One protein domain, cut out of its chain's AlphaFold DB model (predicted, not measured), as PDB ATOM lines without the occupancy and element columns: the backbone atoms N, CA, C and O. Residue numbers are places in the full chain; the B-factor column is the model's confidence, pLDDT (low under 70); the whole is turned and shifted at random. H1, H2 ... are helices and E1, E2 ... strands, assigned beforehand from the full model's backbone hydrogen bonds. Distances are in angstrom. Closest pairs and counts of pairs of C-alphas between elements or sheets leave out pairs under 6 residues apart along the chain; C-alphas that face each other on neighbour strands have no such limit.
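AT A GLANCE: This is residues 822 to 877 of the 877 residues of an uncharacterized protein of Ciona intestinalis (UniProt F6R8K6). Two small strand hairpins, E1 with E2 and E3 with E4, stand apart from each other, each followed by a short helix, and the longest helix, H2, spans between the two halves. H2 packs on H1, the short helix after the first hairpin, and its other end reaches E3 of the second hairpin, near H3. The 56 printed residues hold three named helices and four named strands in the order E1, E2, H1, H2, E3, E4, H3; both two-stranded sheets, E1 - E2 and E3 - E4, are antiparallel, and the class is mixed, helices and strands. The whole is compact, with a radius of gyration of the C-alphas of 11.2 A and spans of 31 by 24 by 19 A.

HOW THE PARTS SIT: E1, residues 822 to 824, and E2, residues 829 to 831, form an antiparallel hairpin at 152 degrees, with N 822 and O 831 2.9 A apart and N 831 and O 822 2.8 A apart, both within hydrogen-bond range. H1, residues 833 to 838, comes closest to E1 at the C-alphas of Ile 833 and Ile 822, 6.4 A apart. H2, residues 844 to 856, touches H1 at a shallow tilt of 22 degrees, opposite ways, a helical hairpin; the closest C-alphas are those of Ile 833 and Ala 847, 6.1 A apart. E3, residues 860 to 862, comes closest to H2 at the C-alphas of Ile 860 and Gln 854, 5.4 A apart. E3 and E4, residues 867 to 869, form an antiparallel hairpin at 158 degrees, with N 860 and O 869 within hydrogen-bond range at 2.8 A. H3, residues 871 to 876, is close to H2 but not clearly touching, with the closest C-alphas, those of Ala 855 and Val 871, 6.6 A apart. H1 and E3 are only just apart, with a closest distance of 8.5 A. In H1, H2 and H3 every O i to N i+4 pair is within hydrogen-bond range.

IN THESE COORDINATES: E1 begins at C-alpha 822, at (-48.683, 28.610, -47.014); E1 and E2 are each 6.2 A long from first to last C-alpha. H1 is 9.1 A long. H2 is 18.3 A long and starts at C-alpha 844, at (-40.631, 33.792, -56.734). E3 is 6.8 A long and E4 6.3 A. H3 is 8.9 A long and ends at C-alpha 876, at (-39.449, 47.370, -42.481).

THE WHOLE: The two C-alphas farthest apart are those of Glu 826 and Gln 872, at 32.8 A. The printed part has no cut, and its six links between named elements are tight. Residue 877, the chain's last, is the one printed residue with pLDDT under 70; the mean of the printed part is 84.9.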
ATOM      1  N   ILE A 822     -48.735  30.002 -46.562       88.31
ATOM      2  CA  ILE A 822     -48.683  28.610 -47.014       88.31
ATOM      3  C   ILE A 822     -48.592  27.700 -45.797       88.31
ATOM      4  O   ILE A 822     -47.702  27.859 -44.970       88.31
ATOM      5  N   LEU A 823     -49.484  26.716 -45.714       88.62
ATOM      6  CA  LEU A 823     -49.382  25.629 -44.749       88.62
ATOM      7  C   LEU A 823     -48.623  24.467 -45.398       88.62
ATOM      8  O   LEU A 823     -49.067  23.927 -46.410       88.62
ATOM      9  N   HIS A 824     -47.476  24.089 -44.839       86.31
ATOM     10  CA  HIS A 824     -46.703  22.951 -45.326       86.31
ATOM     11  C   HIS A 824     -47.251  21.650 -44.718       86.31
ATOM     12  O   HIS A 824     -46.928  21.308 -43.578       86.31
ATOM     13  N   GLU A 825     -48.088  20.940 -45.484       82.69
ATOM     14  CA  GLU A 825     -48.913  19.809 -45.019       82.69
ATOM     15  C   GLU A 825     -48.123  18.687 -44.325       82.69
ATOM     16  O   GLU A 825     -48.576  18.179 -43.304       82.69
ATOM     17  N   GLU A 826     -46.927  18.333 -44.810       78.88
ATOM     18  CA  GLU A 826     -46.117  17.251 -44.221       78.88
ATOM     19  C   GLU A 826     -45.548  17.605 -42.840       78.88
ATOM     20  O   GLU A 826     -45.324  16.731 -42.007       78.88
ATOM     21  N   SER A 827     -45.320  18.895 -42.588       79.69
ATOM     22  CA  SER A 827     -44.739  19.391 -41.329       79.69
ATOM     23  C   SER A 827     -45.760  20.018 -40.380       79.69
ATOM     24  O   SER A 827     -45.447  20.261 -39.220       79.69
ATOM     25  N   GLY A 828     -46.948  20.364 -40.884       82.38
ATOM     26  CA  GLY A 828     -47.916  21.210 -40.183       82.38
ATOM     27  C   GLY A 828     -47.467  22.666 -39.966       82.38
ATOM     28  O   GLY A 828     -48.162  23.415 -39.287       82.38
ATOM     29  N   GLU A 829     -46.323  23.085 -40.516       84.06
ATOM     30  CA  GLU A 829     -45.768  24.427 -40.327       84.06
ATOM     31  C   GLU A 829     -46.518  25.468 -41.173       84.06
ATOM     32  O   GLU A 829     -46.665  25.319 -42.389       84.06
ATOM     33  N   MET A 830     -46.968  26.553 -40.535       85.44
ATOM     34  CA  MET A 830     -47.473  27.740 -41.230       85.44
ATOM     35  C   MET A 830     -46.309  28.652 -41.613       85.44
ATOM     36  O   MET A 830     -45.550  29.101 -40.759       85.44
ATOM     37  N   LEU A 831     -46.196  28.954 -42.901       86.38
ATOM     38  CA  LEU A 831     -45.144  29.782 -43.473       86.38
ATOM     39  C   LEU A 831     -45.730  31.070 -44.045       86.38
ATOM     40  O   LEU A 831     -46.766  31.065 -44.719       86.38
ATOM     41  N   SER A 832     -45.015  32.177 -43.848       88.94
ATOM     42  CA  SER A 832     -45.264  33.391 -44.622       88.94
ATOM     43  C   SER A 832     -44.956  33.140 -46.107       88.94
ATOM     44  O   SER A 832     -44.147  32.273 -46.457       88.94
ATOM     45  N   ILE A 833     -45.570  33.918 -47.008       88.25
ATOM     46  CA  ILE A 833     -45.307  33.811 -48.456       88.25
ATOM     47  C   ILE A 833     -43.805  33.994 -48.749       88.25
ATOM     48  O   ILE A 833     -43.251  33.317 -49.616       88.25
ATOM     49  N   LEU A 834     -43.122  34.863 -47.994       85.38
ATOM     50  CA  LEU A 834     -41.690  35.112 -48.147       85.38
ATOM     51  C   LEU A 834     -40.837  33.939 -47.640       85.38
ATOM     52  O   LEU A 834     -39.865  33.556 -48.296       85.38
ATOM     53  N   ASP A 835     -41.196  33.337 -46.507       87.31
ATOM     54  CA  ASP A 835     -40.442  32.209 -45.951       87.31
ATOM     55  C   ASP A 835     -40.625  30.940 -46.782       87.31
ATOM     56  O   ASP A 835     -39.664  30.195 -46.983       87.31
ATOM     57  N   ALA A 836     -41.798  30.748 -47.387       88.81
ATOM     58  CA  ALA A 836     -42.014  29.692 -48.373       88.81
ATOM     59  C   ALA A 836     -41.102  29.845 -49.607       88.81
ATOM     60  O   ALA A 836     -40.640  28.844 -50.159       88.81
ATOM     61  N   VAL A 837     -40.773  31.077 -50.023       89.25
ATOM     62  CA  VAL A 837     -39.773  31.319 -51.083       89.25
ATOM     63  C   VAL A 837     -38.360  30.991 -50.597       89.25
ATOM     64  O   VAL A 837     -37.610  30.335 -51.322       89.25
ATOM     65  N   LYS A 838     -37.988  31.392 -49.371       87.44
ATOM     66  CA  LYS A 838     -36.664  31.082 -48.790       87.44
ATOM     67  C   LYS A 838     -36.435  29.574 -48.663       87.44
ATOM     68  O   LYS A 838     -35.363  29.092 -49.022       87.44
ATOM     69  N   LYS A 839     -37.458  28.827 -48.236       87.94
ATOM     70  CA  LYS A 839     -37.445  27.355 -48.147       87.94
ATOM     71  C   LYS A 839     -37.599  26.652 -49.506       87.94
ATOM     72  O   LYS A 839     -37.634  25.431 -49.554       87.94
ATOM     73  N   ARG A 840     -37.665  27.402 -50.618       85.88
ATOM     74  CA  ARG A 840     -37.856  26.902 -51.998       85.88
ATOM     75  C   ARG A 840     -39.154  26.107 -52.219       85.88
ATOM     76  O   ARG A 840     -39.250  25.366 -53.192       85.88
ATOM     77  N   ILE A 841     -40.157  26.308 -51.365       87.12
ATOM     78  CA  ILE A 841     -41.494  25.705 -51.478       87.12
ATOM     79  C   ILE A 841     -42.323  26.455 -52.532       87.12
ATOM     80  O   ILE A 841     -43.036  25.840 -53.322       87.12
ATOM     81  N   LEU A 842     -42.192  27.786 -52.594       89.81
ATOM     82  CA  LEU A 842     -42.909  28.637 -53.545       89.81
ATOM     83  C   LEU A 842     -41.954  29.301 -54.548       89.81
ATOM     84  O   LEU A 842     -40.897  29.823 -54.187       89.81
ATOM     85  N   LYS A 843     -42.343  29.340 -55.830       91.31
ATOM     86  CA  LYS A 843     -41.599  30.078 -56.862       91.31
ATOM     87  C   LYS A 843     -41.755  31.586 -56.664       91.31
ATOM     88  O   LYS A 843     -42.851  32.081 -56.416       91.31
ATOM     89  N   ARG A 844     -40.668  32.328 -56.895       88.06
ATOM     90  CA  ARG A 844     -40.631  33.792 -56.734       88.06
ATOM     91  C   ARG A 844     -41.702  34.535 -57.546       88.06
ATOM     92  O   ARG A 844     -42.237  35.510 -57.042       88.06
ATOM     93  N   GLY A 845     -42.022  34.081 -58.762       90.19
ATOM     94  CA  GLY A 845     -43.073  34.697 -59.587       90.19
ATOM     95  C   GLY A 845     -44.454  34.629 -58.926       90.19
ATOM     96  O   GLY A 845     -45.085  35.656 -58.721       90.19
ATOM     97  N   THR A 846     -44.861  33.436 -58.486       90.56
ATOM     98  CA  THR A 846     -46.136  33.213 -57.786       90.56
ATOM     99  C   THR A 846     -46.199  33.956 -56.450       90.56
ATOM    100  O   THR A 846     -47.242  34.475 -56.074       90.56
ATOM    101  N   ALA A 847     -45.076  34.048 -55.736       90.50
ATOM    102  CA  ALA A 847     -45.001  34.791 -54.481       90.50
ATOM    103  C   ALA A 847     -45.280  36.290 -54.659       90.50
ATOM    104  O   ALA A 847     -45.955  36.884 -53.824       90.50
ATOM    105  N   ILE A 848     -44.779  36.891 -55.744       90.06
ATOM    106  CA  ILE A 848     -45.022  38.305 -56.052       90.06
ATOM    107  C   ILE A 848     -46.507  38.533 -56.335       90.06
ATOM    108  O   ILE A 848     -47.092  39.415 -55.722       90.06
ATOM    109  N   GLU A 849     -47.131  37.698 -57.167       91.12
ATOM    110  CA  GLU A 849     -48.564  37.813 -57.485       91.12
ATOM    111  C   GLU A 849     -49.446  37.712 -56.229       91.12
ATOM    112  O   GLU A 849     -50.394  38.480 -56.068       91.12
ATOM    113  N   LEU A 850     -49.115  36.807 -55.302       90.94
ATOM    114  CA  LEU A 850     -49.848  36.666 -54.040       90.94
ATOM    115  C   LEU A 850     -49.656  37.874 -53.111       90.94
ATOM    116  O   LEU A 850     -50.619  38.332 -52.498       90.94
ATOM    117  N   LEU A 851     -48.440  38.418 -53.020       89.88
ATOM    118  CA  LEU A 851     -48.169  39.618 -52.220       89.88
ATOM    119  C   LEU A 851     -48.807  40.874 -52.831       89.88
ATOM    120  O   LEU A 851     -49.311  41.723 -52.097       89.88
ATOM    121  N   GLU A 852     -48.843  40.986 -54.159       88.94
ATOM    122  CA  GLU A 852     -49.560  42.052 -54.866       88.94
ATOM    123  C   GLU A 852     -51.072  41.949 -54.642       88.94
ATOM    124  O   GLU A 852     -51.722  42.964 -54.394       88.94
ATOM    125  N   ALA A 853     -51.631  40.735 -54.647       88.06
ATOM    126  CA  ALA A 853     -53.034  40.508 -54.315       88.06
ATOM    127  C   ALA A 853     -53.354  40.920 -52.866       88.06
ATOM    128  O   ALA A 853     -54.342  41.618 -52.638       88.06
ATOM    129  N   GLN A 854     -52.498  40.572 -51.898       88.31
ATOM    130  CA  GLN A 854     -52.631  41.043 -50.512       88.31
ATOM    131  C   GLN A 854     -52.583  42.577 -50.430       88.31
ATOM    132  O   GLN A 854     -53.479  43.202 -49.855       88.31
ATOM    133  N   ALA A 855     -51.597  43.202 -51.078       85.19
ATOM    134  CA  ALA A 855     -51.474  44.657 -51.122       85.19
ATOM    135  C   ALA A 855     -52.713  45.331 -51.739       85.19
ATOM    136  O   ALA A 855     -53.179  46.344 -51.220       85.19
ATOM    137  N   ALA A 856     -53.290  44.751 -52.796       83.88
ATOM    138  CA  ALA A 856     -54.508  45.249 -53.437       83.88
ATOM    139  C   ALA A 856     -55.744  45.155 -52.527       83.88
ATOM    140  O   ALA A 856     -56.638  45.996 -52.612       83.88
ATOM    141  N   THR A 857     -55.781  44.174 -51.622       80.38
ATOM    142  CA  THR A 857     -56.812  44.066 -50.573       80.38
ATOM    143  C   THR A 857     -56.547  44.951 -49.349       80.38
ATOM    144  O   THR A 857     -57.328  44.949 -48.402       80.38
ATOM    145  N   GLY A 858     -55.470  45.739 -49.371       76.12
ATOM    146  CA  GLY A 858     -55.189  46.807 -48.415       76.12
ATOM    147  C   GLY A 858     -54.056  46.520 -47.433       76.12
ATOM    148  O   GLY A 858     -53.429  47.467 -46.970       76.12
ATOM    149  N   ASN A 859     -53.754  45.255 -47.126       83.38
ATOM    150  CA  ASN A 859     -52.749  44.897 -46.119       83.38
ATOM    151  C   ASN A 859     -51.922  43.680 -46.542       83.38
ATOM    152  O   ASN A 859     -52.463  42.711 -47.068       83.38
ATOM    153  N   ILE A 860     -50.630  43.695 -46.215       86.62
ATOM    154  CA  ILE A 860     -49.786  42.497 -46.197       86.62
ATOM    155  C   ILE A 860     -50.048  41.748 -44.892       86.62
ATOM    156  O   ILE A 860     -50.121  42.365 -43.823       86.62
ATOM    157  N   ILE A 861     -50.216  40.430 -44.984       86.69
ATOM    158  CA  ILE A 861     -50.586  39.591 -43.843       86.69
ATOM    159  C   ILE A 861     -49.408  38.709 -43.449       86.69
ATOM    160  O   ILE A 861     -48.888  37.956 -44.268       86.69
ATOM    161  N   ASP A 862     -49.024  38.779 -42.175       85.06
ATOM    162  CA  ASP A 862     -48.136  37.810 -41.541       85.06
ATOM    163  C   ASP A 862     -48.986  36.738 -40.833       85.06
ATOM    164  O   ASP A 862     -49.608  37.032 -39.803       85.06
ATOM    165  N   PRO A 863     -49.034  35.502 -41.368       82.69
ATOM    166  CA  PRO A 863     -49.854  34.428 -40.817       82.69
ATOM    167  C   PRO A 863     -49.314  33.878 -39.490       82.69
ATOM    168  O   PRO A 863     -50.079  33.278 -38.741       82.69
ATOM    169  N   ILE A 864     -48.028  34.079 -39.174       80.62
ATOM    170  CA  ILE A 864     -47.391  33.518 -37.972       80.62
ATOM    171  C   ILE A 864     -47.749  34.364 -36.750       80.62
ATOM    172  O   ILE A 864     -48.155  33.841 -35.716       80.62
ATOM    173  N   ASN A 865     -47.645  35.688 -36.886       79.19
ATOM    174  CA  ASN A 865     -47.918  36.633 -35.799       79.19
ATOM    175  C   ASN A 865     -49.331  37.237 -35.848       79.19
ATOM    176  O   ASN A 865     -49.639  38.124 -35.049       79.19
ATOM    177  N   ALA A 866     -50.164  36.805 -36.800       78.06
ATOM    178  CA  ALA A 866     -51.502  37.340 -37.063       78.06
ATOM    179  C   ALA A 866     -51.523  38.875 -37.226       78.06
ATOM    180  O   ALA A 866     -52.406  39.566 -36.711       78.06
ATOM    181  N   ARG A 867     -50.531  39.432 -37.937       80.75
ATOM    182  CA  ARG A 867     -50.397  40.884 -38.149       80.75
ATOM    183  C   ARG A 867     -50.855  41.280 -39.549       80.75
ATOM    184  O   ARG A 867     -50.493  40.641 -40.530       80.75
ATOM    185  N   LYS A 868     -51.619  42.375 -39.633       80.94
ATOM    186  CA  LYS A 868     -51.980  43.060 -40.884       80.94
ATOM    187  C   LYS A 868     -51.239  44.384 -40.927       80.94
ATOM    188  O   LYS A 868     -51.326  45.163 -39.977       80.94
ATOM    189  N   MET A 869     -50.467  44.603 -41.978       82.06
ATOM    190  CA  MET A 869     -49.539  45.723 -42.055       82.06
ATOM    191  C   MET A 869     -49.625  46.403 -43.414       82.06
ATOM    192  O   MET A 869     -49.880  45.760 -44.434       82.06
ATOM    193  N   SER A 870     -49.341  47.705 -43.435       81.94
ATOM    194  CA  SER A 870     -49.121  48.409 -44.691       81.94
ATOM    195  C   SER A 870     -47.914  47.803 -45.416       81.94
ATOM    196  O   SER A 870     -46.999  47.273 -44.782       81.94
ATOM    197  N   VAL A 871     -47.862  47.916 -46.745       83.00
ATOM    198  CA  VAL A 871     -46.714  47.431 -47.536       83.00
ATOM    199  C   VAL A 871     -45.393  48.025 -47.028       83.00
ATOM    200  O   VAL A 871     -44.367  47.351 -46.998       83.00
ATOM    201  N   GLN A 872     -45.415  49.284 -46.585       80.44
ATOM    202  CA  GLN A 872     -44.219  49.977 -46.118       80.44
ATOM    203  C   GLN A 872     -43.756  49.505 -44.738       80.44
ATOM    204  O   GLN A 872     -42.551  49.425 -44.502       80.44
ATOM    205  N   ASP A 873     -44.686  49.170 -43.848       81.06
ATOM    206  CA  ASP A 873     -44.344  48.591 -42.551       81.06
ATOM    207  C   ASP A 873     -43.904  47.133 -42.705       81.06
ATOM    208  O   ASP A 873     -42.954  46.718 -42.048       81.06
ATOM    209  N   ALA A 874     -44.524  46.380 -43.619       82.69
ATOM    210  CA  ALA A 874     -44.156  44.994 -43.924       82.69
ATOM    211  C   ALA A 874     -42.772  44.874 -44.569       82.69
ATOM    212  O   ALA A 874     -42.119  43.856 -44.416       82.69
ATOM    213  N   TYR A 875     -42.313  45.913 -45.268       81.25
ATOM    214  CA  TYR A 875     -40.940  45.987 -45.771       81.25
ATOM    215  C   TYR A 875     -39.909  46.311 -44.674       81.25
ATOM    216  O   TYR A 875     -38.724  46.030 -44.840       81.25
ATOM    217  N   ARG A 876     -40.331  46.978 -43.593       77.62
ATOM    218  CA  ARG A 876     -39.449  47.370 -42.481       77.62
ATOM    219  C   ARG A 876     -39.295  46.277 -41.428       77.62
ATOM    220  O   ARG A 876     -38.265  46.265 -40.758       77.62
ATOM    221  N   ALA A 877     -40.337  45.473 -41.237       68.75
ATOM    222  CA  ALA A 877     -40.292  44.248 -40.448       68.75
ATOM    223  C   ALA A 877     -39.517  43.165 -41.204       68.75
ATOM    224  O   ALA A 877     -38.817  42.391 -40.516       68.75
TER     225      ALA A 877